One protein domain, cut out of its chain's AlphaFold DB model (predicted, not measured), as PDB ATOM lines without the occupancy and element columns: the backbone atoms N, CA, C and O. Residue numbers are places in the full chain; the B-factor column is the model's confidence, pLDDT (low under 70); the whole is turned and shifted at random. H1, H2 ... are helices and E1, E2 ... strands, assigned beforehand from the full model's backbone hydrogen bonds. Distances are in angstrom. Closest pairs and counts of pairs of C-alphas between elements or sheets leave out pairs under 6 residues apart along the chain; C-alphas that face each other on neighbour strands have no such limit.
ATOM      1  N   CYS A 145      49.504 -39.569 -62.392       88.44
ATOM      2  CA  CYS A 145      48.608 -39.457 -61.234       88.44
ATOM      3  C   CYS A 145      49.317 -39.057 -59.921       88.44
ATOM      4  O   CYS A 145      48.646 -38.909 -58.902       88.44
ATOM      5  N   ASP A 146      50.647 -38.917 -59.906       93.88
ATOM      6  CA  ASP A 146      51.444 -38.484 -58.746       93.88
ATOM      7  C   ASP A 146      51.458 -36.951 -58.680       93.88
ATOM      8  O   ASP A 146      52.451 -36.296 -58.984       93.88
ATOM      9  N   VAL A 147      50.293 -36.374 -58.382       94.38
ATOM     10  CA  VAL A 147      50.067 -34.920 -58.474       94.38
ATOM     11  C   VAL A 147      50.169 -34.191 -57.134       94.38
ATOM     12  O   VAL A 147      50.201 -32.964 -57.114       94.38
ATOM     13  N   PHE A 148      50.181 -34.925 -56.019       95.50
ATOM     14  CA  PHE A 148      50.201 -34.345 -54.676       95.50
ATOM     15  C   PHE A 148      51.634 -34.242 -54.166       95.50
ATOM     16  O   PHE A 148      52.300 -35.266 -53.965       95.50
ATOM     17  N   ASN A 149      52.076 -33.004 -53.942       91.38
ATOM     18  CA  ASN A 149      53.421 -32.687 -53.463       91.38
ATOM     19  C   ASN A 149      53.520 -32.685 -51.934       91.38
ATOM     20  O   ASN A 149      54.628 -32.751 -51.416       91.38
ATOM     21  N   SER A 150      52.380 -32.609 -51.243       96.75
ATOM     22  CA  SER A 150      52.271 -32.741 -49.789       96.75
ATOM     23  C   SER A 150      51.052 -33.574 -49.389       96.75
ATOM     24  O   SER A 150      50.112 -33.752 -50.177       96.75
ATOM     25  N   ILE A 151      51.059 -34.100 -48.169       97.62
ATOM     26  CA  ILE A 151      49.914 -34.782 -47.569       97.62
ATOM     27  C   ILE A 151      48.748 -33.813 -47.329       97.62
ATOM     28  O   ILE A 151      47.591 -34.211 -47.442       97.62
ATOM     29  N   GLU A 152      49.021 -32.534 -47.071       97.94
ATOM     30  CA  GLU A 152      47.996 -31.500 -46.925       97.94
ATOM     31  C   GLU A 152      47.236 -31.263 -48.240       97.94
ATOM     32  O   GLU A 152      46.008 -31.139 -48.219       97.94
ATOM     33  N   ASP A 153      47.934 -31.273 -49.385       97.62
ATOM     34  CA  ASP A 153      47.291 -31.203 -50.707       97.62
ATOM     35  C   ASP A 153      46.347 -32.391 -50.923       97.62
ATOM     36  O   ASP A 153      45.240 -32.234 -51.449       97.62
ATOM     37  N   LEU A 154      46.772 -33.589 -50.500       97.88
ATOM     38  CA  LEU A 154      45.931 -34.780 -50.555       97.88
ATOM     39  C   LEU A 154      44.704 -34.624 -49.653       97.88
ATOM     40  O   LEU A 154      43.600 -34.940 -50.090       97.88
ATOM     41  N   PHE A 155      44.877 -34.170 -48.412       98.12
ATOM     42  CA  PHE A 155      43.775 -33.991 -47.463       98.12
ATOM     43  C   PHE A 155      42.703 -33.061 -48.021       98.12
ATOM     44  O   PHE A 155      41.520 -33.402 -47.992       98.12
ATOM     45  N   LEU A 156      43.123 -31.945 -48.622       97.12
ATOM     46  CA  LEU A 156      42.215 -31.021 -49.288       97.12
ATOM     47  C   LEU A 156      41.485 -31.684 -50.466       97.12
ATOM     48  O   LEU A 156      40.270 -31.547 -50.585       97.12
ATOM     49  N   ALA A 157      42.202 -32.408 -51.329       96.62
ATOM     50  CA  ALA A 157      41.618 -33.022 -52.522       96.62
ATOM     51  C   ALA A 157      40.700 -34.218 -52.217       96.62
ATOM     52  O   ALA A 157      39.742 -34.463 -52.948       96.62
ATOM     53  N   ALA A 158      41.000 -34.968 -51.158       96.44
ATOM     54  CA  ALA A 158      40.226 -36.119 -50.709       96.44
ATOM     55  C   ALA A 158      39.106 -35.743 -49.724       96.44
ATOM     56  O   ALA A 158      38.327 -36.615 -49.349       96.44
ATOM     57  N   SER A 159      39.026 -34.476 -49.298       95.94
ATOM     58  CA  SER A 159      38.115 -34.009 -48.244       95.94
ATOM     59  C   SER A 159      38.243 -34.808 -46.938       95.94
ATOM     60  O   SER A 159      37.246 -35.087 -46.276       95.94
ATOM     61  N   ILE A 160      39.471 -35.180 -46.562       97.50
ATOM     62  CA  ILE A 160      39.765 -35.888 -45.307       97.50
ATOM     63  C   ILE A 160      40.622 -35.021 -44.393       97.50
ATOM     64  O   ILE A 160      41.358 -34.150 -44.850       97.50
ATOM     65  N   ASP A 161      40.566 -35.289 -43.093       97.38
ATOM     66  CA  ASP A 161      41.443 -34.654 -42.117       97.38
ATOM     67  C   ASP A 161      42.581 -35.585 -41.661       97.38
ATOM     68  O   ASP A 161      42.636 -36.784 -41.970       97.38
ATOM     69  N   LYS A 162      43.505 -35.019 -40.876       98.00
ATOM     70  CA  LYS A 162      44.649 -35.748 -40.315       98.00
ATOM     71  C   LYS A 162      44.218 -36.966 -39.493       98.00
ATOM     72  O   LYS A 162      44.877 -38.002 -39.553       98.00
ATOM     73  N   ASN A 163      43.131 -36.857 -38.731       97.75
ATOM     74  CA  ASN A 163      42.659 -37.937 -37.865       97.75
ATOM     75  C   ASN A 163      42.107 -39.109 -38.679       97.75
ATOM     76  O   ASN A 163      42.392 -40.263 -38.366       97.75
ATOM     77  N   THR A 164      41.379 -38.817 -39.755       98.25
ATOM     78  CA  THR A 164      40.875 -39.809 -40.704       98.25
ATOM     79  C   THR A 164      42.033 -40.586 -41.322       98.25
ATOM     80  O   THR A 164      42.020 -41.816 -41.315       98.25
ATOM     81  N   PHE A 165      43.086 -39.893 -41.767       98.62
ATOM     82  CA  PHE A 165      44.280 -40.551 -42.297       98.62
ATOM     83  C   PHE A 165      45.021 -41.385 -41.240       98.62
ATOM     84  O   PHE A 165      45.383 -42.529 -41.505       98.62
ATOM     85  N   ILE A 166      45.192 -40.871 -40.016       98.69
ATOM     86  CA  ILE A 166      45.782 -41.638 -38.903       98.69
ATOM     87  C   ILE A 166      44.987 -42.922 -38.640       98.69
ATOM     88  O   ILE A 166      45.575 -43.987 -38.449       98.69
ATOM     89  N   ASN A 167      43.658 -42.848 -38.670       98.69
ATOM     90  CA  ASN A 167      42.799 -44.014 -38.514       98.69
ATOM     91  C   ASN A 167      42.961 -45.004 -39.675       98.69
ATOM     92  O   ASN A 167      42.981 -46.209 -39.443       98.69
ATOM     93  N   MET A 168      43.169 -44.542 -40.910       98.75
ATOM     94  CA  MET A 168      43.515 -45.438 -42.022       98.75
ATOM     95  C   MET A 168      44.868 -46.138 -41.797       98.75
ATOM     96  O   MET A 168      44.980 -47.338 -42.053       98.75
ATOM     97  N   VAL A 169      45.878 -45.437 -41.265       98.62
ATOM     98  CA  VAL A 169      47.168 -46.052 -40.898       98.62
ATOM     99  C   VAL A 169      46.961 -47.122 -39.827       98.62
ATOM    100  O   VAL A 169      47.405 -48.251 -40.008       98.62
ATOM    101  N   LYS A 170      46.226 -46.819 -38.751       98.38
ATOM    102  CA  LYS A 170      45.906 -47.785 -37.683       98.38
ATOM    103  C   LYS A 170      45.148 -49.005 -38.211       98.38
ATOM    104  O   LYS A 170      45.521 -50.137 -37.912       98.38
ATOM    105  N   ALA A 171      44.164 -48.787 -39.080       98.62
ATOM    106  CA  ALA A 171      43.432 -49.857 -39.743       98.62
ATOM    107  C   ALA A 171      44.358 -50.783 -40.552       98.62
ATOM    108  O   ALA A 171      44.133 -51.991 -40.582       98.62
ATOM    109  N   CYS A 172      45.427 -50.259 -41.167       98.31
ATOM    110  CA  CYS A 172      46.416 -51.076 -41.879       98.31
ATOM    111  C   CYS A 172      47.233 -51.982 -40.944       98.31
ATOM    112  O   CYS A 172      47.589 -53.092 -41.339       98.31
ATOM    113  N   PHE A 173      47.510 -51.552 -39.709       97.69
ATOM    114  CA  PHE A 173      48.136 -52.417 -38.703       97.69
ATOM    115  C   PHE A 173      47.201 -53.571 -38.322       97.69
ATOM    116  O   PHE A 173      47.622 -54.729 -38.340       97.69
ATOM    117  N   ASP A 174      45.915 -53.291 -38.100       97.06
ATOM    118  CA  ASP A 174      44.919 -54.337 -37.838       97.06
ATOM    119  C   ASP A 174      44.696 -55.258 -39.044       97.06
ATOM    120  O   ASP A 174      44.494 -56.463 -38.884       97.06
ATOM    121  N   ALA A 175      44.767 -54.726 -40.265       96.44
ATOM    122  CA  ALA A 175      44.731 -55.525 -41.482       96.44
ATOM    123  C   ALA A 175      45.924 -56.487 -41.554       96.44
ATOM    124  O   ALA A 175      45.737 -57.669 -41.827       96.44
ATOM    125  N   ALA A 176      47.134 -56.020 -41.246       95.00
ATOM    126  CA  ALA A 176      48.316 -56.875 -41.227       95.00
ATOM    127  C   ALA A 176      48.289 -57.920 -40.098       95.00
ATOM    128  O   ALA A 176      48.718 -59.053 -40.312       95.00
ATOM    129  N   ALA A 177      47.790 -57.553 -38.915       93.38
ATOM    130  CA  ALA A 177      47.749 -58.428 -37.744       93.38
ATOM    131  C   ALA A 177      46.615 -59.461 -37.795       93.38
ATOM    132  O   ALA A 177      46.808 -60.613 -37.406       93.38
ATOM    133  N   PHE A 178      45.436 -59.055 -38.269       93.25
ATOM    134  CA  PHE A 178      44.193 -59.817 -38.124       93.25
ATOM    135  C   PHE A 178      43.464 -60.054 -39.448       93.25
ATOM    136  O   PHE A 178      42.330 -60.529 -39.447       93.25
ATOM    137  N   ASN A 179      44.086 -59.715 -40.581       93.31
ATOM    138  CA  ASN A 179      43.489 -59.808 -41.915       93.31
ATOM    139  C   ASN A 179      42.163 -59.031 -42.051       93.31
ATOM    140  O   ASN A 179      41.287 -59.407 -42.835       93.31
ATOM    141  N   LYS A 180      41.998 -57.941 -41.285       95.81
ATOM    142  CA  LYS A 180      40.834 -57.053 -41.412       95.81
ATOM    143  C   LYS A 180      40.774 -56.410 -42.800       95.81
ATOM    144  O   LYS A 180      41.798 -56.179 -43.451       95.81
ATOM    145  N   LYS A 181      39.548 -56.118 -43.238       97.88
ATOM    146  CA  LYS A 181      39.264 -55.371 -44.468       97.88
ATOM    147  C   LYS A 181      39.154 -53.879 -44.182       97.88
ATOM    148  O   LYS A 181      38.705 -53.478 -43.111       97.88
ATOM    149  N   ILE A 182      39.560 -53.076 -45.152       98.69
ATOM    150  CA  ILE A 182      39.514 -51.619 -45.124       98.69
ATOM    151  C   ILE A 182      38.806 -51.184 -46.399       98.69
ATOM    152  O   ILE A 182      39.360 -51.279 -47.491       98.69
ATOM    153  N   TYR A 183      37.575 -50.719 -46.261       98.69
ATOM    154  CA  TYR A 183      36.777 -50.225 -47.372       98.69
ATOM    155  C   TYR A 183      36.894 -48.706 -47.423       98.69
ATOM    156  O   TYR A 183      36.578 -48.039 -46.439       98.69
ATOM    157  N   ILE A 184      37.342 -48.157 -48.550       98.69
ATOM    158  CA  ILE A 184      37.452 -46.708 -48.757       98.69
ATOM    159  C   ILE A 184      36.499 -46.325 -49.888       98.69
ATOM    160  O   ILE A 184      36.724 -46.689 -51.041       98.69
ATOM    161  N   VAL A 185      35.413 -45.626 -49.560       98.38
ATOM    162  CA  VAL A 185      34.400 -45.221 -50.544       98.38
ATOM    163  C   VAL A 185      34.706 -43.808 -51.014       98.38
ATOM    164  O   VAL A 185      34.755 -42.891 -50.200       98.38
ATOM    165  N   VAL A 186      34.914 -43.636 -52.317       97.75
ATOM    166  CA  VAL A 186      35.302 -42.365 -52.940       97.75
ATOM    167  C   VAL A 186      34.224 -41.861 -53.909       97.75
ATOM    168  O   VAL A 186      33.525 -42.672 -54.528       97.75
ATOM    169  N   PRO A 187      34.082 -40.535 -54.087       95.75
ATOM    170  CA  PRO A 187      33.161 -39.979 -55.073       95.75
ATOM    171  C   PRO A 187      33.636 -40.279 -56.502       95.75
ATOM    172  O   PRO A 187      34.836 -40.236 -56.794       95.75
ATOM    173  N   TYR A 188      32.700 -40.544 -57.417       94.50
ATOM    174  CA  TYR A 188      33.032 -40.768 -58.825       94.50
ATOM    175  C   TYR A 188      33.201 -39.428 -59.555       94.50
ATOM    176  O   TYR A 188      32.232 -38.734 -59.861       94.50
ATOM    177  N   ASN A 189      34.448 -39.051 -59.840       93.00
ATOM    178  CA  ASN A 189      34.789 -37.835 -60.579       93.00
ATOM    179  C   ASN A 189      36.142 -37.968 -61.306       93.00
ATOM    180  O   ASN A 189      36.855 -38.956 -61.155       93.00
ATOM    181  N   GLU A 190      36.517 -36.949 -62.081       89.75
ATOM    182  CA  GLU A 190      37.746 -36.930 -62.894       89.75
ATOM    183  C   GLU A 190      39.062 -37.020 -62.097       89.75
ATOM    184  O   GLU A 190      40.101 -37.383 -62.648       89.75
ATOM    185  N   ASN A 191      39.046 -36.690 -60.802       92.38
ATOM    186  CA  ASN A 191      40.227 -36.705 -59.939       92.38
ATOM    187  C   ASN A 191      40.318 -37.968 -59.077       92.38
ATOM    188  O   ASN A 191      41.310 -38.142 -58.370       92.38
ATOM    189  N   MET A 192      39.330 -38.859 -59.162       95.50
ATOM    190  CA  MET A 192      39.239 -40.079 -58.365       95.50
ATOM    191  C   MET A 192      40.533 -40.904 -58.407       95.50
ATOM    192  O   MET A 192      41.099 -41.197 -57.358       95.50
ATOM    193  N   ASP A 193      41.068 -41.200 -59.594       95.88
ATOM    194  CA  ASP A 193      42.295 -42.000 -59.732       95.88
ATOM    195  C   ASP A 193      43.513 -41.336 -59.072       95.88
ATOM    196  O   ASP A 193      44.361 -42.018 -58.488       95.88
ATOM    197  N   LYS A 194      43.600 -40.001 -59.142       97.38
ATOM    198  CA  LYS A 194      44.663 -39.226 -58.486       97.38
ATOM    199  C   LYS A 194      44.523 -39.338 -56.972       97.38
ATOM    200  O   LYS A 194      45.497 -39.676 -56.308       97.38
ATOM    201  N   VAL A 195      43.317 -39.115 -56.441       98.19
ATOM    202  CA  VAL A 195      43.012 -39.193 -55.002       98.19
ATOM    203  C   VAL A 195      43.294 -40.590 -54.452       98.19
ATOM    204  O   VAL A 195      44.029 -40.709 -53.477       98.19
ATOM    205  N   ILE A 196      42.801 -41.648 -55.103       98.56
ATOM    206  CA  ILE A 196      43.032 -43.039 -54.686       98.56
ATOM    207  C   ILE A 196      44.534 -43.346 -54.619       98.56
ATOM    208  O   ILE A 196      45.028 -43.840 -53.602       98.56
ATOM    209  N   LYS A 197      45.284 -43.029 -55.684       98.38
ATOM    210  CA  LYS A 197      46.735 -43.261 -55.720       98.38
ATOM    211  C   LYS A 197      47.485 -42.392 -54.713       98.38
ATOM    212  O   LYS A 197      48.460 -42.860 -54.138       98.38
ATOM    213  N   GLY A 198      47.020 -41.169 -54.459       98.25
ATOM    214  CA  GLY A 198      47.538 -40.299 -53.409       98.25
ATOM    215  C   GLY A 198      47.362 -40.905 -52.018       98.25
ATOM    216  O   GLY A 198      48.341 -41.024 -51.284       98.25
ATOM    217  N   ILE A 199      46.148 -41.360 -51.682       98.69
ATOM    218  CA  ILE A 199      45.865 -42.061 -50.419       98.69
ATOM    219  C   ILE A 199      46.802 -43.262 -50.279       98.69
ATOM    220  O   ILE A 199      47.485 -43.384 -49.267       98.69
ATOM    221  N   LEU A 200      46.908 -44.108 -51.307       98.69
ATOM    222  CA  LEU A 200      47.812 -45.259 -51.287       98.69
ATOM    223  C   LEU A 200      49.283 -44.859 -51.115       98.69
ATOM    224  O   LEU A 200      49.975 -45.491 -50.321       98.69
ATOM    225  N   LYS A 201      49.761 -43.816 -51.807       97.94
ATOM    226  CA  LYS A 201      51.145 -43.313 -51.706       97.94
ATOM    227  C   LYS A 201      51.472 -42.952 -50.263       97.94
ATOM    228  O   LYS A 201      52.418 -43.495 -49.697       97.94
ATOM    229  N   TYR A 202      50.672 -42.082 -49.654       98.31
ATOM    230  CA  TYR A 202      50.939 -41.628 -48.292       98.31
ATOM    231  C   TYR A 202      50.673 -42.716 -47.252       98.31
ATOM    232  O   TYR A 202      51.459 -42.844 -46.315       98.31
ATOM    233  N   LEU A 203      49.646 -43.558 -47.433       98.44
ATOM    234  CA  LEU A 203      49.442 -44.713 -46.558       98.44
ATOM    235  C   LEU A 203      50.663 -45.624 -46.589       98.44
ATOM    236  O   LEU A 203      51.245 -45.876 -45.546       98.44
ATOM    237  N   TYR A 204      51.124 -46.064 -47.759       97.88
ATOM    238  CA  TYR A 204      52.272 -46.967 -47.821       97.88
ATOM    239  C   TYR A 204      53.563 -46.319 -47.317       97.88
ATOM    240  O   TYR A 204      54.346 -47.008 -46.664       97.88
ATOM    241  N   ARG A 205      53.769 -45.011 -47.513       96.38
ATOM    242  CA  ARG A 205      54.867 -44.274 -46.859       96.38
ATOM    243  C   ARG A 205      54.785 -44.353 -45.339       96.38
ATOM    244  O   ARG A 205      55.809 -44.563 -44.704       96.38
ATOM    245  N   ALA A 206      53.589 -44.262 -44.766       97.75
ATOM    246  CA  ALA A 206      53.375 -44.349 -43.325       97.75
ATOM    247  C   ALA A 206      53.563 -45.762 -42.739       97.75
ATOM    248  O   ALA A 206      53.753 -45.910 -41.530       97.75
ATOM    249  N   LEU A 207      53.508 -46.809 -43.567       96.94
ATOM    250  CA  LEU A 207      53.580 -48.195 -43.108       96.94
ATOM    251  C   LEU A 207      55.022 -48.725 -43.086       96.94
ATOM    252  O   LEU A 207      55.709 -48.648 -44.106       96.94
ATOM    253  N   PRO A 208      55.462 -49.368 -41.990       95.75
ATOM    254  CA  PRO A 208      56.708 -50.129 -41.963       95.75
ATOM    255  C   PRO A 208      56.695 -51.317 -42.933       95.75
ATOM    256  O   PRO A 208      55.638 -51.871 -43.249       95.75
ATOM    257  N   PHE A 209      57.874 -51.780 -43.358       94.62
ATOM    258  CA  PHE A 209      57.998 -52.843 -44.367       94.62
ATOM    259  C   PHE A 209      57.292 -54.144 -43.979       94.62
ATOM    260  O   PHE A 209      56.643 -54.759 -44.826       94.62
ATOM    261  N   ALA A 210      57.343 -54.545 -42.705       92.88
ATOM    262  CA  ALA A 210      56.617 -55.718 -42.220       92.88
ATOM    263  C   ALA A 210      55.099 -55.607 -42.454       92.88
ATOM    264  O   ALA A 210      54.477 -56.584 -42.871       92.88
ATOM    265  N   VAL A 211      54.520 -54.416 -42.273       95.06
ATOM    266  CA  VAL A 211      53.091 -54.153 -42.506       95.06
ATOM    267  C   VAL A 211      52.787 -54.115 -44.010       95.06
ATOM    268  O   VAL A 211      51.869 -54.796 -44.465       95.06
ATOM    269  N   ARG A 212      53.619 -53.438 -44.820       94.62
ATOM    270  CA  ARG A 212      53.492 -53.405 -46.300       94.62
ATOM    271  C   ARG A 212      53.505 -54.799 -46.947       94.62
ATOM    272  O   ARG A 212      52.949 -54.989 -48.027       94.62
ATOM    273  N   ARG A 213      54.157 -55.784 -46.315       93.12
ATOM    274  CA  ARG A 213      54.188 -57.180 -46.790       93.12
ATOM    275  C   ARG A 213      52.877 -57.938 -46.592       93.12
ATOM    276  O   ARG A 213      52.741 -59.017 -47.159       93.12
ATOM    277  N   LYS A 214      51.971 -57.431 -45.757       93.94
ATOM    278  CA  LYS A 214      50.725 -58.112 -45.373       93.94
ATOM    279  C   LYS A 214      49.473 -57.414 -45.869       93.94
ATOM    280  O   LYS A 214      48.450 -58.067 -46.001       93.94
ATOM    281  N   VAL A 215      49.559 -56.118 -46.135       96.56
ATOM    282  CA  VAL A 215      48.443 -55.322 -46.635       96.56
ATOM    283  C   VAL A 215      48.546 -55.268 -48.151       96.56
ATOM    284  O   VAL A 215      49.509 -54.707 -48.658       96.56
ATOM    285  N   GLY A 216      47.587 -55.845 -48.873       97.94
ATOM    286  CA  GLY A 216      47.399 -55.586 -50.307       97.94
ATOM    287  C   GLY A 216      46.220 -54.654 -50.571       97.94
ATOM    288  O   GLY A 216      45.463 -54.316 -49.654       97.94
ATOM    289  N   PHE A 217      46.047 -54.224 -51.822       98.75
ATOM    290  CA  PHE A 217      44.982 -53.288 -52.195       98.75
ATOM    291  C   PHE A 217      44.394 -53.543 -53.583       98.75
ATOM    292  O   PHE A 217      45.044 -54.131 -54.441       98.75
ATOM    293  N   THR A 218      43.197 -53.010 -53.826       98.75
ATOM    294  CA  THR A 218      42.618 -52.797 -55.160       98.75
ATOM    295  C   THR A 218      42.000 -51.402 -55.262       98.75
ATOM    296  O   THR A 218      41.291 -50.973 -54.355       98.75
ATOM    297  N   THR A 219      42.255 -50.687 -56.360       98.62
ATOM    298  CA  THR A 219      41.768 -49.313 -56.594       98.62
ATOM    299  C   THR A 219      40.320 -49.249 -57.063       98.62
ATOM    300  O   THR A 219      39.765 -48.161 -57.159       98.62
ATOM    301  N   TYR A 220      39.702 -50.388 -57.365       98.31
ATOM    302  CA  TYR A 220      38.280 -50.440 -57.669       98.31
ATOM    303  C   TYR A 220      37.711 -51.839 -57.437       98.31
ATOM    304  O   TYR A 220      38.205 -52.828 -57.986       98.31
ATOM    305  N   VAL A 221      36.614 -51.899 -56.688       97.44
ATOM    306  CA  VAL A 221      35.635 -52.990 -56.698       97.44
ATOM    307  C   VAL A 221      34.230 -52.398 -56.667       97.44
ATOM    308  O   VAL A 221      33.984 -51.331 -56.102       97.44
ATOM    309  N   LYS A 222      33.274 -53.089 -57.291       96.31
ATOM    310  CA  LYS A 222      31.881 -52.623 -57.348       96.31
ATOM    311  C   LYS A 222      31.162 -52.723 -56.001       96.31
ATOM    312  O   LYS A 222      30.221 -51.982 -55.747       96.31
ATOM    313  N   GLN A 223      31.536 -53.705 -55.196       95.00
ATOM    314  CA  GLN A 223      30.954 -53.992 -53.893       95.00
ATOM    315  C   GLN A 223      32.023 -54.680 -53.036       95.00
ATOM    316  O   GLN A 223      32.963 -55.222 -53.618       95.00
ATOM    317  N   PRO A 224      31.885 -54.673 -51.699       95.00
ATOM    318  CA  PRO A 224      32.817 -55.357 -50.811       95.00
ATOM    319  C   PRO A 224      33.006 -56.820 -51.210       95.00
ATOM    320  O   PRO A 224      32.026 -57.557 -51.353       95.00
ATOM    321  N   GLU A 225      34.256 -57.238 -51.374       90.69
ATOM    322  CA  GLU A 225      34.624 -58.615 -51.688       90.69
ATOM    323  C   GLU A 225      35.575 -59.158 -50.606       90.69
ATOM    324  O   GLU A 225      36.240 -58.426 -49.873       90.69
ATOM    325  N   ILE A 226      35.606 -60.481 -50.436       88.38
ATOM    326  CA  ILE A 226      36.617 -61.132 -49.599       88.38
ATOM    327  C   ILE A 226      37.596 -61.802 -50.549       88.38
ATOM    328  O   ILE A 226      37.397 -62.943 -50.960       88.38
ATOM    329  N   LYS A 227      38.646 -61.067 -50.913       91.81
ATOM    330  CA  LYS A 227      39.787 -61.611 -51.656       91.81
ATOM    331  C   LYS A 227      40.955 -61.889 -50.733       91.81
ATOM    332  O   LYS A 227      41.215 -61.126 -49.800       91.81
ATOM    333  N   GLU A 228      41.652 -62.985 -50.989       91.94
ATOM    334  CA  GLU A 228      42.918 -63.264 -50.324       91.94
ATOM    335  C   GLU A 228      43.951 -62.195 -50.709       91.94
ATOM    336  O   GLU A 228      43.890 -61.633 -51.802       91.94
ATOM    337  N   PHE A 229      44.864 -61.872 -49.792       95.06
ATOM    338  CA  PHE A 229      45.943 -60.888 -49.970       95.06
ATOM    339  C   PHE A 229      45.523 -59.432 -50.232       95.06
ATOM    340  O   PHE A 229      46.392 -58.569 -50.266       95.06
ATOM    341  N   ILE A 230      44.233 -59.132 -50.401       97.62
ATOM    342  CA  ILE A 230      43.716 -57.773 -50.612       97.62
ATOM    343  C   ILE A 230      43.023 -57.302 -49.342       97.62
ATOM    344  O   ILE A 230      42.015 -57.874 -48.947       97.62
ATOM    345  N   ASN A 231      43.520 -56.248 -48.702       98.25
ATOM    346  CA  ASN A 231      42.927 -55.717 -47.474       98.25
ATOM    347  C   ASN A 231      42.224 -54.388 -47.713       98.25
ATOM    348  O   ASN A 231      41.150 -54.176 -47.158       98.25
ATOM    349  N   ILE A 232      42.820 -53.519 -48.531       98.75
ATOM    350  CA  ILE A 232      42.261 -52.213 -48.878       98.75
ATOM    351  C   ILE A 232      41.464 -52.340 -50.174       98.75
ATOM    352  O   ILE A 232      42.016 -52.671 -51.223       98.75
ATOM    353  N   GLU A 233      40.177 -52.038 -50.118       98.69
ATOM    354  CA  GLU A 233      39.298 -52.024 -51.280       98.69
ATOM    355  C   GLU A 233      38.732 -50.622 -51.469       98.69
ATOM    356  O   GLU A 233      38.026 -50.101 -50.604       98.69
ATOM    357  N   PHE A 234      39.040 -50.007 -52.609       98.75
ATOM    358  CA  PHE A 234      38.404 -48.760 -53.008       98.75
ATOM    359  C   PHE A 234      37.089 -49.049 -53.729       98.75
ATOM    360  O   PHE A 234      37.031 -49.872 -54.646       98.75
ATOM    361  N   LEU A 235      36.034 -48.353 -53.319       98.00
ATOM    362  CA  LEU A 235      34.699 -48.462 -53.896       98.00
ATOM    363  C   LEU A 235      34.191 -47.088 -54.314       98.00
ATOM    364  O   LEU A 235      34.625 -46.069 -53.788       98.00
ATOM    365  N   LEU A 236      33.227 -47.064 -55.229       97.12
ATOM    366  CA  LEU A 236      32.541 -45.824 -55.591       97.12
ATOM    367  C   LEU A 236      31.390 -45.541 -54.630       97.12
ATOM    368  O   LEU A 236      30.811 -46.474 -54.063       97.12
ATOM    369  N   GLU A 237      31.023 -44.273 -54.496       94.94
ATOM    370  CA  GLU A 237      29.830 -43.836 -53.764       94.94
ATOM    371  C   GLU A 237      28.598 -44.720 -54.052       94.94
ATOM    372  O   GLU A 237      28.345 -45.165 -55.178       94.94
ATOM    373  N   GLY A 238      27.853 -45.059 -52.998       91.88
ATOM    374  CA  GLY A 238      26.685 -45.945 -53.077       91.88
ATOM    375  C   GLY A 238      26.980 -47.449 -53.213       91.88
ATOM    376  O   GLY A 238      26.034 -48.246 -53.272       91.88
ATOM    377  N   SER A 239      28.249 -47.877 -53.229       93.50
ATOM    378  CA  SER A 239      28.616 -49.306 -53.294       93.50
ATOM    379  C   SER A 239      28.291 -50.072 -52.004       93.50
ATOM    380  O   SER A 239      27.966 -51.260 -52.054       93.50
ATOM    381  N   ILE A 240      28.312 -49.401 -50.846       93.31
ATOM    382  CA  ILE A 240      27.939 -49.983 -49.548       93.31
ATOM    383  C   ILE A 240      26.549 -49.479 -49.152       93.31
ATOM    384  O   ILE A 240      26.389 -48.445 -48.520       93.31
ATOM    385  N   LYS A 241      25.508 -50.241 -49.503       87.75
ATOM    386  CA  LYS A 241      24.114 -49.872 -49.174       87.75
ATOM    387  C   LYS A 241      23.731 -50.157 -47.721       87.75
ATOM    388  O   LYS A 241      22.798 -49.560 -47.193       87.75
ATOM    389  N   ARG A 242      24.383 -51.144 -47.100       88.44
ATOM    390  CA  ARG A 242      24.126 -51.582 -45.723       88.44
ATOM    391  C   ARG A 242      25.391 -52.198 -45.140       88.44
ATOM    392  O   ARG A 242      26.040 -53.002 -45.799       88.44
ATOM    393  N   LEU A 243      25.662 -51.896 -43.872       90.56
ATOM    394  CA  LEU A 243      26.708 -52.549 -43.086       90.56
ATOM    395  C   LEU A 243      26.282 -53.983 -42.731       90.56
ATOM    396  O   LEU A 243      25.595 -54.215 -41.729       90.56
ATOM    397  N   THR A 244      26.633 -54.937 -43.594       91.62
ATOM    398  CA  THR A 244      26.492 -56.376 -43.328       91.62
ATOM    399  C   THR A 244      27.483 -56.819 -42.252       91.62
ATOM    400  O   THR A 244      28.403 -56.083 -41.906       91.62
ATOM    401  N   GLN A 245      27.303 -58.025 -41.706       89.31
ATOM    402  CA  GLN A 245      28.228 -58.567 -40.708       89.31
ATOM    403  C   GLN A 245      29.663 -58.669 -41.247       89.31
ATOM    404  O   GLN A 245      30.593 -58.298 -40.539       89.31
ATOM    405  N   ASP A 246      29.828 -59.075 -42.508       88.06
ATOM    406  CA  ASP A 246      31.144 -59.181 -43.149       88.06
ATOM    407  C   ASP A 246      31.817 -57.812 -43.303       88.06
ATOM    408  O   ASP A 246      32.994 -57.661 -42.992       88.06
ATOM    409  N   VAL A 247      31.058 -56.782 -43.697       91.88
ATOM    410  CA  VAL A 247      31.579 -55.407 -43.792       91.88
ATOM    411  C   VAL A 247      31.954 -54.870 -42.408       91.88
ATOM    412  O   VAL A 247      32.987 -54.226 -42.258       91.88
ATOM    413  N   LYS A 248      31.151 -55.180 -41.381       92.62
ATOM    414  CA  LYS A 248      31.415 -54.790 -39.986       92.62
ATOM    415  C   LYS A 248      32.606 -55.510 -39.347       92.62
ATOM    416  O   LYS A 248      33.083 -55.072 -38.308       92.62
ATOM    417  N   ALA A 249      33.094 -56.600 -39.936       92.38
ATOM    418  CA  ALA A 249      34.330 -57.238 -39.484       92.38
ATOM    419  C   ALA A 249      35.585 -56.423 -39.864       92.38
ATOM    420  O   ALA A 249      36.670 -56.668 -39.330       92.38
ATOM    421  N   GLY A 250      35.444 -55.465 -40.785       96.31
ATOM    422  CA  GLY A 250      36.474 -54.512 -41.179       96.31
ATOM    423  C   GLY A 250      36.135 -53.072 -40.790       96.31
ATOM    424  O   GLY A 250      35.319 -52.812 -39.908       96.31
ATOM    425  N   TYR A 251      36.770 -52.137 -41.487       98.38
ATOM    426  CA  TYR A 251      36.580 -50.699 -41.328       98.38
ATOM    427  C   TYR A 251      36.001 -50.084 -42.595       98.38
ATOM    428  O   TYR A 251      36.362 -50.493 -43.700       98.38
ATOM    429  N   VAL A 252      35.134 -49.083 -42.442       98.50
ATOM    430  CA  VAL A 252      34.593 -48.309 -43.568       98.50
ATOM    431  C   VAL A 252      34.980 -46.847 -43.410       98.50
ATOM    432  O   VAL A 252      34.614 -46.203 -42.429       98.50
ATOM    433  N   PHE A 253      35.687 -46.337 -44.411       98.50
ATOM    434  CA  PHE A 253      36.003 -44.933 -44.609       98.50
ATOM    435  C   PHE A 253      35.177 -44.424 -45.794       98.50
ATOM    436  O   PHE A 253      35.660 -44.423 -46.928       98.50
ATOM    437  N   ASP A 254      33.918 -44.045 -45.560       97.69
ATOM    438  CA  ASP A 254      33.102 -43.414 -46.598       97.69
ATOM    439  C   ASP A 254      33.431 -41.925 -46.690       97.69
ATOM    440  O   ASP A 254      32.836 -41.094 -46.004       97.69
ATOM    441  N   ILE A 255      34.453 -41.599 -47.485       97.25
ATOM    442  CA  ILE A 255      34.901 -40.214 -47.672       97.25
ATOM    443  C   ILE A 255      34.004 -39.455 -48.658       97.25
ATOM    444  O   ILE A 255      34.056 -38.230 -48.696       97.25
ATOM    445  N   ALA A 256      33.173 -40.161 -49.434       95.56
ATOM    446  CA  ALA A 256      32.172 -39.541 -50.297       95.56
ATOM    447  C   ALA A 256      31.045 -38.902 -49.467       95.56
ATOM    448  O   ALA A 256      30.697 -37.748 -49.706       95.56
ATOM    449  N   ASP A 257      30.554 -39.617 -48.448       94.31
ATOM    450  CA  ASP A 257      29.451 -39.165 -47.585       94.31
ATOM    451  C   ASP A 257      29.898 -38.686 -46.185       94.31
ATOM    452  O   ASP A 257      29.062 -38.318 -45.356       94.31
ATOM    453  N   ASN A 258      31.206 -38.680 -45.901       94.12
ATOM    454  CA  ASN A 258      31.788 -38.389 -44.582       94.12
ATOM    455  C   ASN A 258      31.173 -39.246 -43.453       94.12
ATOM    456  O   ASN A 258      30.776 -38.745 -42.396       94.12
ATOM    457  N   ASN A 259      31.059 -40.555 -43.699       94.44
ATOM    458  CA  ASN A 259      30.427 -41.517 -42.800       94.44
ATOM    459  C   ASN A 259      31.357 -42.706 -42.520       94.44
ATOM    460  O   ASN A 259      31.690 -43.489 -43.407       94.44
ATOM    461  N   PHE A 260      31.779 -42.877 -41.270       96.69
ATOM    462  CA  PHE A 260      32.807 -43.858 -40.929       96.69
ATOM    463  C   PHE A 260      32.290 -44.946 -39.989       96.69
ATOM    464  O   PHE A 260      31.581 -44.677 -39.020       96.69
ATOM    465  N   TYR A 261      32.698 -46.188 -40.249       97.56
ATOM    466  CA  TYR A 261      32.517 -47.316 -39.339       97.56
ATOM    467  C   TYR A 261      33.892 -47.791 -38.863       97.56
ATOM    468  O   TYR A 261      34.586 -48.519 -39.574       97.56
ATOM    469  N   LEU A 262      34.285 -47.332 -37.671       97.38
ATOM    470  CA  LEU A 262      35.619 -47.523 -37.086       97.38
ATOM    471  C   LEU A 262      35.579 -48.313 -35.765       97.38
ATOM    472  O   LEU A 262      36.403 -48.104 -34.880       97.38
ATOM    473  N   GLU A 263      34.592 -49.195 -35.594       96.69
ATOM    474  CA  GLU A 263      34.396 -49.921 -34.335       96.69
ATOM    475  C   GLU A 263      35.622 -50.774 -33.966       96.69
ATOM    476  O   GLU A 263      36.095 -51.602 -34.747       96.69
ATOM    477  N   GLY A 264      36.142 -50.572 -32.753       94.50
ATOM    478  CA  GLY A 264      37.307 -51.299 -32.249       94.50
ATOM    479  C   GLY A 264      38.634 -50.886 -32.885       94.50
ATOM    480  O   GLY A 264      39.590 -51.653 -32.807       94.50
ATOM    481  N   ILE A 265      38.703 -49.727 -33.547       96.69
ATOM    482  CA  ILE A 265      39.986 -49.118 -33.904       96.69
ATOM    483  C   ILE A 265      40.728 -48.666 -32.638       96.69
ATOM    484  O   ILE A 265      40.107 -48.251 -31.660       96.69
ATOM    485  N   ASP A 266      42.056 -48.738 -32.648       94.75
ATOM    486  CA  ASP A 266      42.865 -48.268 -31.525       94.75
ATOM    487  C   ASP A 266      42.758 -46.742 -31.364       94.75
ATOM    488  O   ASP A 266      43.252 -45.978 -32.192       94.75
ATOM    489  N   GLU A 267      42.131 -46.270 -30.290       94.25
ATOM    490  CA  GLU A 267      41.983 -44.837 -30.004       94.25
ATOM    491  C   GLU A 267      43.208 -44.233 -29.304       94.25
ATOM    492  O   GLU A 267      43.301 -43.012 -29.157       94.25
ATOM    493  N   ARG A 268      44.179 -45.057 -28.888       95.12
ATOM    494  CA  ARG A 268      45.358 -44.580 -28.167       95.12
ATOM    495  C   ARG A 268      46.211 -43.671 -29.044       95.12
ATOM    496  O   ARG A 268      46.238 -43.739 -30.280       95.12
ATOM    497  N   HIS A 269      46.929 -42.796 -28.359       94.81
ATOM    498  CA  HIS A 269      47.989 -42.009 -28.951       94.81
ATOM    499  C   HIS A 269      49.265 -42.853 -29.042       94.81
ATOM    500  O   HIS A 269      49.644 -43.499 -28.066       94.81
ATOM    501  N   HIS A 270      49.925 -42.812 -30.198       96.75
ATOM    502  CA  HIS A 270      51.130 -43.583 -30.483       96.75
ATOM    503  C   HIS A 270      52.238 -42.653 -30.959       96.75
ATOM    504  O   HIS A 270      52.070 -41.921 -31.937       96.75
ATOM    505  N   ILE A 271      53.390 -42.730 -30.302       96.69
ATOM    506  CA  ILE A 271      54.565 -41.926 -30.648       96.69
ATOM    507  C   ILE A 271      55.122 -42.291 -32.028       96.69
ATOM    508  O   ILE A 271      55.693 -41.444 -32.710       96.69
ATOM    509  N   PHE A 272      54.917 -43.533 -32.470       97.00
ATOM    510  CA  PHE A 272      55.230 -43.977 -33.816       97.00
ATOM    511  C   PHE A 272      54.395 -43.251 -34.863       97.00
ATOM    512  O   PHE A 272      54.938 -42.793 -35.866       97.00
ATOM    513  N   ILE A 273      53.094 -43.097 -34.616       98.00
ATOM    514  CA  ILE A 273      52.214 -42.364 -35.526       98.00
ATOM    515  C   ILE A 273      52.656 -40.901 -35.606       98.00
ATOM    516  O   ILE A 273      52.785 -40.370 -36.705       98.00
ATOM    517  N   ASP A 274      52.978 -40.268 -34.478       97.69
ATOM    518  CA  ASP A 274      53.522 -38.907 -34.469       97.69
ATOM    519  C   ASP A 274      54.837 -38.792 -35.243       97.69
ATOM    520  O   ASP A 274      55.011 -37.867 -36.039       97.69
ATOM    521  N   PHE A 275      55.766 -39.727 -35.030       98.00
ATOM    522  CA  PHE A 275      57.025 -39.787 -35.768       98.00
ATOM    523  C   PHE A 275      56.776 -39.863 -37.276       98.00
ATOM    524  O   PHE A 275      57.352 -39.071 -38.024       98.00
ATOM    525  N   VAL A 276      55.891 -40.760 -37.713       97.88
ATOM    526  CA  VAL A 276      55.550 -40.927 -39.127       97.88
ATOM    527  C   VAL A 276      54.922 -39.664 -39.695       97.88
ATOM    528  O   VAL A 276      55.387 -39.168 -40.716       97.88
ATOM    529  N   MET A 277      53.915 -39.101 -39.026       97.94
ATOM    530  CA  MET A 277      53.227 -37.902 -39.509       97.94
ATOM    531  C   MET A 277      54.161 -36.691 -39.596       97.94
ATOM    532  O   MET A 277      54.030 -35.889 -40.511       97.94
ATOM    533  N   ASN A 278      55.128 -36.571 -38.684       97.31
ATOM    534  CA  ASN A 278      56.124 -35.497 -38.714       97.31
ATOM    535  C   ASN A 278      57.191 -35.676 -39.809       97.31
ATOM    536  O   ASN A 278      57.893 -34.720 -40.124       97.31
ATOM    537  N   ASN A 279      57.338 -36.883 -40.366       97.56
ATOM    538  CA  ASN A 279      58.346 -37.218 -41.376       97.56
ATOM    539  C   ASN A 279      57.724 -37.718 -42.688       97.56
ATOM    540  O   ASN A 279      58.440 -38.256 -43.526       97.56
ATOM    541  N   ILE A 280      56.415 -37.549 -42.890       96.81
ATOM    542  CA  ILE A 280      55.678 -38.178 -43.996       96.81
ATOM    543  C   ILE A 280      56.166 -37.751 -45.391       96.81
ATOM    544  O   ILE A 280      56.105 -38.535 -46.340       96.81
ATOM    545  N   GLU A 281      56.731 -36.547 -45.492       95.38
ATOM    546  CA  GLU A 281      57.378 -36.036 -46.708       95.38
ATOM    547  C   GLU A 281      58.864 -36.407 -46.821       95.38
ATOM    548  O   GLU A 281      59.448 -36.349 -47.903       95.38
ATOM    549  N   ASN A 282      59.494 -36.812 -45.717       95.25
ATOM    550  CA  ASN A 282      60.894 -37.215 -45.672       95.25
ATOM    551  C   ASN A 282      61.015 -38.739 -45.810       95.25
ATOM    552  O   ASN A 282      61.240 -39.470 -44.843       95.25
ATOM    553  N   GLU A 283      60.886 -39.208 -47.052       91.44
ATOM    554  CA  GLU A 283      60.958 -40.631 -47.397       91.44
ATOM    555  C   GLU A 283      62.258 -41.289 -46.907       91.44
ATOM    556  O   GLU A 283      62.236 -42.425 -46.436       91.44
ATOM    557  N   GLN A 284      63.383 -40.567 -46.949       93.12
ATOM    558  CA  GLN A 284      64.665 -41.080 -46.476       93.12
ATOM    559  C   GLN A 284      64.631 -41.376 -44.972       93.12
ATOM    560  O   GLN A 284      64.992 -42.478 -44.568       93.12
ATOM    561  N   ALA A 285      64.171 -40.430 -44.147       94.69
ATOM    562  CA  ALA A 285      64.109 -40.618 -42.696       94.69
ATOM    563  C   ALA A 285      63.178 -41.777 -42.305       94.69
ATOM    564  O   ALA A 285      63.512 -42.577 -41.427       94.69
ATOM    565  N   LEU A 286      62.034 -41.902 -42.988       96.00
ATOM    566  CA  LEU A 286      61.110 -43.017 -42.785       96.00
ATOM    567  C   LEU A 286      61.733 -44.354 -43.184       96.00
ATOM    568  O   LEU A 286      61.702 -45.298 -42.398       96.00
ATOM    569  N   ASN A 287      62.337 -44.437 -44.371       94.19
ATOM    570  CA  ASN A 287      62.961 -45.668 -44.848       94.19
ATOM    571  C   ASN A 287      64.140 -46.087 -43.961       94.19
ATOM    572  O   ASN A 287      64.256 -47.268 -43.641       94.19
ATOM    573  N   GLU A 288      64.976 -45.152 -43.503       94.44
ATOM    574  CA  GLU A 288      66.063 -45.446 -42.560       94.44
ATOM    575  C   GLU A 288      65.531 -46.051 -41.251       94.44
ATOM    576  O   GLU A 288      66.062 -47.060 -40.778       94.44
ATOM    577  N   PHE A 289      64.447 -45.492 -40.696       95.19
ATOM    578  CA  PHE A 289      63.784 -46.063 -39.525       95.19
ATOM    579  C   PHE A 289      63.184 -47.444 -39.827       95.19
ATOM    580  O   PHE A 289      63.385 -48.380 -39.055       95.19
ATOM    581  N   PHE A 290      62.480 -47.610 -40.950       95.06
ATOM    582  CA  PHE A 290      61.843 -48.881 -41.299       95.06
ATOM    583  C   PHE A 290      62.848 -49.998 -41.566       95.06
ATOM    584  O   PHE A 290      62.578 -51.122 -41.160       95.06
ATOM    585  N   ILE A 291      64.010 -49.713 -42.161       92.94
ATOM    586  CA  ILE A 291      65.103 -50.689 -42.308       92.94
ATOM    587  C   ILE A 291      65.542 -51.198 -40.931       92.94
ATOM    588  O   ILE A 291      65.692 -52.402 -40.728       92.94
ATOM    589  N   GLN A 292      65.735 -50.294 -39.969       90.00
ATOM    590  CA  GLN A 292      66.144 -50.672 -38.615       90.00
ATOM    591  C   GLN A 292      65.043 -51.448 -37.894       90.00
ATOM    592  O   GLN A 292      65.316 -52.488 -37.296       90.00
ATOM    593  N   ALA A 293      63.797 -50.983 -37.993       91.56
ATOM    594  CA  ALA A 293      62.655 -51.652 -37.389       91.56
ATOM    595  C   ALA A 293      62.447 -53.058 -37.968       91.56
ATOM    596  O   ALA A 293      62.149 -53.979 -37.218       91.56
ATOM    597  N   ASP A 294      62.665 -53.254 -39.269       89.12
ATOM    598  CA  ASP A 294      62.527 -54.555 -39.931       89.12
ATOM    599  C   ASP A 294      63.604 -55.568 -39.504       89.12
ATOM    600  O   ASP A 294      63.347 -56.770 -39.497       89.12
ATOM    601  N   ASN A 295      64.784 -55.092 -39.087       83.56
ATOM    602  CA  ASN A 295      65.837 -55.942 -38.519       83.56
ATOM    603  C   ASN A 295      65.544 -56.361 -37.065       83.56
ATOM    604  O   ASN A 295      66.018 -57.404 -36.621       83.56
ATOM    605  N   VAL A 296      64.786 -55.552 -36.313       81.19
ATOM    606  CA  VAL A 296      64.485 -55.778 -34.884       81.19
ATOM    607  C   VAL A 296      63.158 -56.518 -34.691       81.19
ATOM    608  O   VAL A 296      63.037 -57.393 -33.830       81.19
ATOM    609  N   CYS A 297      62.142 -56.180 -35.480       70.12
ATOM    610  CA  CYS A 297      60.834 -56.809 -35.426       70.12
ATOM    611  C   CYS A 297      60.899 -58.193 -36.083       70.12
ATOM    612  O   CYS A 297      60.995 -58.320 -37.301       70.12
ATOM    613  N   SER A 298      60.783 -59.256 -35.280       63.75
ATOM    614  CA  SER A 298      60.530 -60.610 -35.789       63.75
ATOM    615  C   SER A 298      59.344 -60.605 -36.765       63.75
ATOM    616  O   SER A 298      58.372 -59.886 -36.525       63.75
ATOM    617  N   ARG A 299      59.384 -61.455 -37.800       58.28
ATOM    618  CA  ARG A 299      58.485 -61.467 -38.980       58.28
ATOM    619  C   ARG A 299      56.962 -61.530 -38.723       58.28
ATOM    620  O   ARG A 299      56.198 -61.487 -39.685       58.28
ATOM    621  N   GLU A 300      56.507 -61.637 -37.477       60.41
ATOM    622  CA  GLU A 300      55.129 -62.002 -37.114       60.41
ATOM    623  C   GLU A 300      54.422 -61.010 -36.184       60.41
ATOM    624  O   GLU A 300      53.363 -61.328 -35.645       60.41
ATOM    625  N   LYS A 301      54.972 -59.812 -35.964       62.28
ATOM    626  CA  LYS A 301      54.336 -58.852 -35.058       62.28
ATOM    627  C   LYS A 301      54.099 -57.501 -35.731       62.28
ATOM    628  O   LYS A 301      55.033 -56.786 -36.080       62.28
ATOM    629  N   PHE A 302      52.818 -57.178 -35.908       80.56
ATOM    630  CA  PHE A 302      52.320 -56.032 -36.675       80.56
ATOM    631  C   PHE A 302      51.578 -55.022 -35.792       80.56
ATOM    632  O   PHE A 302      50.632 -54.403 -36.257       80.56
ATOM    633  N   THR A 303      51.940 -54.884 -34.514       89.31
ATOM    634  CA  THR A 303      51.284 -53.928 -33.605       89.31
ATOM    635  C   THR A 303      52.034 -52.602 -33.570       89.31
ATOM    636  O   THR A 303      53.260 -52.566 -33.682       89.31
ATOM    637  N   ILE A 304      51.304 -51.499 -33.387       94.00
ATOM    638  CA  ILE A 304      51.895 -50.154 -33.320       94.00
ATOM    639  C   ILE A 304      52.794 -50.014 -32.082       94.00
ATOM    640  O   ILE A 304      53.889 -49.464 -32.185       94.00
ATOM    641  N   ASP A 305      52.395 -50.615 -30.953       92.25
ATOM    642  CA  ASP A 305      53.144 -50.586 -29.686       92.25
ATOM    643  C   ASP A 305      54.600 -51.063 -29.836       92.25
ATOM    644  O   ASP A 305      55.487 -50.650 -29.090       92.25
ATOM    645  N   MET A 306      54.891 -51.948 -30.791       90.56
ATOM    646  CA  MET A 306      56.270 -52.373 -31.035       90.56
ATOM    647  C   MET A 306      57.130 -51.262 -31.614       90.56
ATOM    648  O   MET A 306      58.265 -51.085 -31.182       90.56
ATOM    649  N   TYR A 307      56.590 -50.500 -32.558       93.25
ATOM    650  CA  TYR A 307      57.300 -49.376 -33.150       93.25
ATOM    651  C   TYR A 307      57.396 -48.206 -32.170       93.25
ATOM    652  O   TYR A 307      58.422 -47.526 -32.146       93.25
ATOM    653  N   ASP A 308      56.401 -48.040 -31.293       94.00
ATOM    654  CA  ASP A 308      56.519 -47.140 -30.145       94.00
ATOM    655  C   ASP A 308      57.711 -47.538 -29.265       94.00
ATOM    656  O   ASP A 308      58.577 -46.715 -28.989       94.00
ATOM    657  N   ASN A 309      57.822 -48.815 -28.887       90.75
ATOM    658  CA  ASN A 309      58.932 -49.294 -28.058       90.75
ATOM    659  C   ASN A 309      60.310 -49.163 -28.733       90.75
ATOM    660  O   ASN A 309      61.314 -49.056 -28.032       90.75
ATOM    661  N   ILE A 310      60.385 -49.167 -30.068       90.56
ATOM    662  CA  ILE A 310      61.633 -48.889 -30.797       90.56
ATOM    663  C   ILE A 310      62.014 -47.413 -30.640       90.56
ATOM    664  O   ILE A 310      63.172 -47.115 -30.365       90.56
ATOM    665  N   LEU A 311      61.056 -46.494 -30.796       89.75
ATOM    666  CA  LEU A 311      61.296 -45.048 -30.711       89.75
ATOM    667  C   LEU A 311      61.538 -44.566 -29.278       89.75
ATOM    668  O   LEU A 311      62.389 -43.710 -29.047       89.75
ATOM    669  N   CYS A 312      60.793 -45.112 -28.319       89.38
ATOM    670  CA  CYS A 312      60.924 -44.824 -26.898       89.38
ATOM    671  C   CYS A 312      60.899 -46.142 -26.115       89.38
ATOM    672  O   CYS A 312      59.832 -46.593 -25.683       89.38
ATOM    673  N   PRO A 313      62.066 -46.787 -25.932       78.44
ATOM    674  CA  PRO A 313      62.163 -47.997 -25.134       78.44
ATOM    675  C   PRO A 313      61.691 -47.712 -23.712       78.44
ATOM    676  O   PRO A 313      62.299 -46.928 -22.982       78.44
ATOM    677  N   SER A 314      60.597 -48.349 -23.302       63.97
ATOM    678  CA  SER A 314      60.182 -48.297 -21.907       63.97
ATOM    679  C   SER A 314      61.254 -48.981 -21.048       63.97
ATOM    680  O   SER A 314      61.684 -50.100 -21.329       63.97
ATOM    681  N   SER A 315      61.707 -48.317 -19.984       45.00
ATOM    682  CA  SER A 315      62.765 -48.771 -19.063       45.00
ATOM    683  C   SER A 315      62.378 -49.986 -18.196       45.00
ATOM    684  O   SER A 315      62.932 -50.199 -17.126       45.00
ATOM    685  N   LYS A 316      61.417 -50.809 -18.634       40.34
ATOM    686  CA  LYS A 316      60.844 -51.920 -17.855       40.34
ATOM    687  C   LYS A 316      61.477 -53.294 -18.109       40.34
ATOM    688  O   LYS A 316      60.998 -54.271 -17.548       40.34
ATOM    689  N   ASN A 317      62.561 -53.383 -18.881       36.81
ATOM    690  CA  ASN A 317      63.256 -54.648 -19.168       36.81
ATOM    691  C   ASN A 317      64.672 -54.728 -18.557       36.81
ATOM    692  O   ASN A 317      65.571 -55.274 -19.190       36.81
ATOM    693  N   GLU A 318      64.888 -54.194 -17.348       34.34
ATOM    694  CA  GLU A 318      66.136 -54.419 -16.583       34.34
ATOM    695  C   GLU A 318      65.999 -55.420 -15.421       34.34
ATOM    696  O   GLU A 318      66.998 -55.796 -14.823       34.34
ATOM    697  N   GLU A 319      64.811 -55.970 -15.155       33.94
ATOM    698  CA  GLU A 319      64.630 -56.979 -14.100       33.94
ATOM    699  C   GLU A 319      64.131 -58.323 -14.640       33.94
ATOM    700  O   GLU A 319      63.082 -58.781 -14.227       33.94
ATOM    701  N   VAL A 320      64.863 -58.977 -15.553       37.16
ATOM    702  CA  VAL A 320      65.042 -60.449 -15.551       37.16
ATOM    703  C   VAL A 320      66.265 -60.785 -16.418       37.16
ATOM    704  O   VAL A 320      66.164 -60.781 -17.643       37.16
ATOM    705  N   GLU A 328      76.266 -65.714 -26.910       36.66
ATOM    706  CA  GLU A 328      75.770 -65.224 -28.216       36.66
ATOM    707  C   GLU A 328      75.409 -63.717 -28.083       36.66
ATOM    708  O   GLU A 328      74.252 -63.328 -28.174       36.66
ATOM    709  N   GLU A 329      76.373 -62.836 -27.767       35.41
ATOM    710  CA  GLU A 329      76.062 -61.429 -27.397       35.41
ATOM    711  C   GLU A 329      76.688 -60.319 -28.258       35.41
ATOM    712  O   GLU A 329      76.410 -59.145 -28.022       35.41
ATOM    713  N   ASN A 330      77.454 -60.616 -29.310       36.06
ATOM    714  CA  ASN A 330      78.143 -59.532 -30.029       36.06
ATOM    715  C   ASN A 330      77.281 -58.787 -31.070       36.06
ATOM    716  O   ASN A 330      77.428 -57.577 -31.192       36.06
ATOM    717  N   GLU A 331      76.330 -59.431 -31.759       38.84
ATOM    718  CA  GLU A 331      75.520 -58.740 -32.787       38.84
ATOM    719  C   GLU A 331      74.358 -57.918 -32.193       38.84
ATOM    720  O   GLU A 331      74.064 -56.812 -32.648       38.84
ATOM    721  N   GLN A 332      73.706 -58.401 -31.128       35.19
ATOM    722  CA  GLN A 332      72.542 -57.715 -30.544       35.19
ATOM    723  C   GLN A 332      72.911 -56.414 -29.814       35.19
ATOM    724  O   GLN A 332      72.150 -55.442 -29.854       35.19
ATOM    725  N   VAL A 333      74.080 -56.370 -29.169       39.38
ATOM    726  CA  VAL A 333      74.565 -55.177 -28.459       39.38
ATOM    727  C   VAL A 333      74.962 -54.082 -29.452       39.38
ATOM    728  O   VAL A 333      74.609 -52.917 -29.257       39.38
ATOM    729  N   GLU A 334      75.610 -54.453 -30.558       38.19
ATOM    730  CA  GLU A 334      76.014 -53.522 -31.616       38.19
ATOM    731  C   GLU A 334      74.795 -52.916 -32.340       38.19
ATOM    732  O   GLU A 334      74.740 -51.706 -32.585       38.19
ATOM    733  N   HIS A 335      73.747 -53.712 -32.581       47.66
ATOM    734  CA  HIS A 335      72.486 -53.222 -33.147       47.66
ATOM    735  C   HIS A 335      71.724 -52.278 -32.208       47.66
ATOM    736  O   HIS A 335      71.241 -51.230 -32.647       47.66
ATOM    737  N   LYS A 336      71.653 -52.592 -30.907       45.66
ATOM    738  CA  LYS A 336      70.996 -51.732 -29.910       45.66
ATOM    739  C   LYS A 336      71.732 -50.396 -29.752       45.66
ATOM    740  O   LYS A 336      71.092 -49.351 -29.627       45.66
ATOM    741  N   HIS A 337      73.064 -50.407 -29.826       45.09
ATOM    742  CA  HIS A 337      73.878 -49.195 -29.743       45.09
ATOM    743  C   HIS A 337      73.714 -48.287 -30.978       45.09
ATOM    744  O   HIS A 337      73.631 -47.062 -30.827       45.09
ATOM    745  N   ASN A 338      73.596 -48.874 -32.175       54.16
ATOM    746  CA  ASN A 338      73.321 -48.146 -33.417       54.16
ATOM    747  C   ASN A 338      71.920 -47.511 -33.432       54.16
ATOM    748  O   ASN A 338      71.782 -46.357 -33.836       54.16
ATOM    749  N   LEU A 339      70.902 -48.213 -32.921       50.81
ATOM    750  CA  LEU A 339      69.531 -47.699 -32.821       50.81
ATOM    751  C   LEU A 339      69.447 -46.477 -31.888       50.81
ATOM    752  O   LEU A 339      68.876 -45.451 -32.245       50.81
ATOM    753  N   VAL A 340      70.082 -46.540 -30.712       54.38
ATOM    754  CA  VAL A 340      70.113 -45.418 -29.753       54.38
ATOM    755  C   VAL A 340      70.847 -44.203 -30.331       54.38
ATOM    756  O   VAL A 340      70.421 -43.065 -30.121       54.38
ATOM    757  N   TYR A 341      71.936 -44.419 -31.072       52.81
ATOM    758  CA  TYR A 341      72.666 -43.339 -31.740       52.81
ATOM    759  C   TYR A 341      71.845 -42.704 -32.873       52.81
ATOM    760  O   TYR A 341      71.802 -41.480 -32.999       52.81
ATOM    761  N   PHE A 342      71.141 -43.523 -33.655       58.25
ATOM    762  CA  PHE A 342      70.252 -43.065 -34.718       58.25
ATOM    763  C   PHE A 342      69.069 -42.252 -34.184       58.25
ATOM    764  O   PHE A 342      68.823 -41.151 -34.672       58.25
ATOM    765  N   LEU A 343      68.392 -42.732 -33.135       55.34
ATOM    766  CA  LEU A 343      67.304 -42.001 -32.483       55.34
ATOM    767  C   LEU A 343      67.798 -40.654 -31.950       55.34
ATOM    768  O   LEU A 343      67.178 -39.627 -32.213       55.34
ATOM    769  N   LYS A 344      68.969 -40.614 -31.296       56.41
ATOM    770  CA  LYS A 344      69.587 -39.342 -30.891       56.41
ATOM    771  C   LYS A 344      69.802 -38.413 -32.087       56.41
ATOM    772  O   LYS A 344      69.459 -37.244 -31.996       56.41
ATOM    773  N   LYS A 345      70.304 -38.914 -33.217       57.59
ATOM    774  CA  LYS A 345      70.535 -38.109 -34.428       57.59
ATOM    775  C   LYS A 345      69.236 -37.589 -35.067       57.59
ATOM    776  O   LYS A 345      69.207 -36.448 -35.514       57.59
ATOM    777  N   LEU A 346      68.168 -38.391 -35.082       53.00
ATOM    778  CA  LEU A 346      66.843 -37.990 -35.575       53.00
ATOM    779  C   LEU A 346      66.191 -36.912 -34.701       53.00
ATOM    780  O   LEU A 346      65.570 -35.991 -35.224       53.00
ATOM    781  N   PHE A 347      66.335 -37.010 -33.376       51.97
ATOM    782  CA  PHE A 347      65.720 -36.069 -32.434       51.97
ATOM    783  C   PHE A 347      66.579 -34.825 -32.133       51.97
ATOM    784  O   PHE A 347      66.034 -33.844 -31.637       51.97
ATOM    785  N   LEU A 348      67.881 -34.828 -32.453       47.91
ATOM    786  CA  LEU A 348      68.793 -33.684 -32.266       47.91
ATOM    787  C   LEU A 348      68.869 -32.727 -33.471       47.91
ATOM    788  O   LEU A 348      69.497 -31.684 -33.356       47.91
ATOM    789  N   ASN A 349      68.228 -33.041 -34.602       38.72
ATOM    790  CA  ASN A 349      68.170 -32.158 -35.781       38.72
ATOM    791  C   ASN A 349      66.908 -31.267 -35.822       38.72
ATOM    792  O   ASN A 349      66.525 -30.787 -36.887       38.72
ATOM    793  N   LYS A 350      66.248 -31.051 -34.678       36.81
ATOM    794  CA  LYS A 350      65.236 -29.997 -34.521       36.81
ATOM    795  C   LYS A 350      65.889 -28.773 -33.881       36.81
ATOM    796  O   LYS A 350      65.788 -28.619 -32.670       36.81
ATOM    797  N   ASP A 351      66.525 -27.948 -34.704       35.97
ATOM    798  CA  ASP A 351      66.752 -26.520 -34.443       35.97
ATOM    799  C   ASP A 351      66.345 -25.719 -35.683       35.97
ATOM    800  O   ASP A 351      66.817 -26.070 -36.794       35.97
TER     801      ASP A 351
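AT A GLANCE: This is residues 145 to 320 and 328 to 351 of the 351 residues of an uncharacterized protein of Clostridium autoethanogenum (UniProt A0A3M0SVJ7). Look first for a twisted wall of five strands, with H2 and H3 over one face and no named helix over the other. On the side of H2 and H3 away from the strands, H6, H7 and H8 form a loose cluster, with H9 beyond it; residues 314 to 320 stick out. You have 200 printed residues, mixed in class, with nine named helices and five strands in the order H1 H2 E1 H3 H4 E2 E3 H5 E4 E5 H6 H7 H8 H9. The mixed sheet runs E2 E3 E1 E4 E5; the whole is compact, radius of gyration of the C-alphas 18.2 A, spanning 57 by 38 by 25 A.

IN THESE COORDINATES: Find C-alpha 182 at (39.514, -51.619, -45.124), where E1, residues 182 to 186, begins. The other strands are E2, 217 to 221; E3, 232 to 236, 13.4 A long; E4, 251 to 254; and E5, 259 to 261. H2, 162 to 178, measures 24.2 A; H3, 192 to 206, 21.1 A; H7, 283 to 296, 20.0 A. Shorter are H1, 151 to 158; H4, 209 to 212; H5, 245 to 248; H6, 271 to 278; and H8, 304 to 311. H9, 330 to 347, runs 26.7 A to C-alpha 347 at (65.720, -36.069, -32.434).

HOW THE PARTS SIT: E2 and E3 are parallel (N 218 to O 232, 2.9 A), as are E3 and E1 (N 184 to O 233, 2.9 A) and E1 and E4 (N 183 to O 251, 2.8 A). E4 and E5 form an antiparallel hairpin, N 261 to O 252 at 2.9 A. H2 and H3 are on the same face, making two layers, helices over one face of a sheet, at heights over the sheet of 8.7 and 10.1 A. E1, H3 H4, E2 and E3, H5, E4 are split strand-helix-strand units, another strand between their parallel strands, with right-handed crossovers. H3 touches H2 with residues 203 to 206 alone, closest C-alphas Leu 203 and Val 169, 6.2 A. H1 touches H3, Ala 158 to Val 195, C-alphas 6.0 A apart. H4 touches H7, C-alphas of Phe 209 and Phe 290 closest at 6.3 A. H6 touches H8 about perpendicular at 78 degrees, C-alphas of Phe 272 and Asp 308 closest at 5.0 A. H9 is close to H7 but not clearly touching, C-alphas of Leu 339 and Gln 292 closest at 7.3 A. Every O i to N i+4 pair is within hydrogen-bond range in H1, H2, H3, H6, H7 and H8, and 13 of 14 in H9; H4 and H5 are too short for such a pair.

THE WHOLE: The C-alphas of Glu 190 and Val 320 are farthest apart, 59.5 A. Residues 321 to 327 are not printed, and C-alphas 320 and 328 stand 17.3 A apart across the cut. Of the links printed whole, none is long. The model's pLDDT is under 70 at residues 298 to 301, 314 to 320 and 328 to 351.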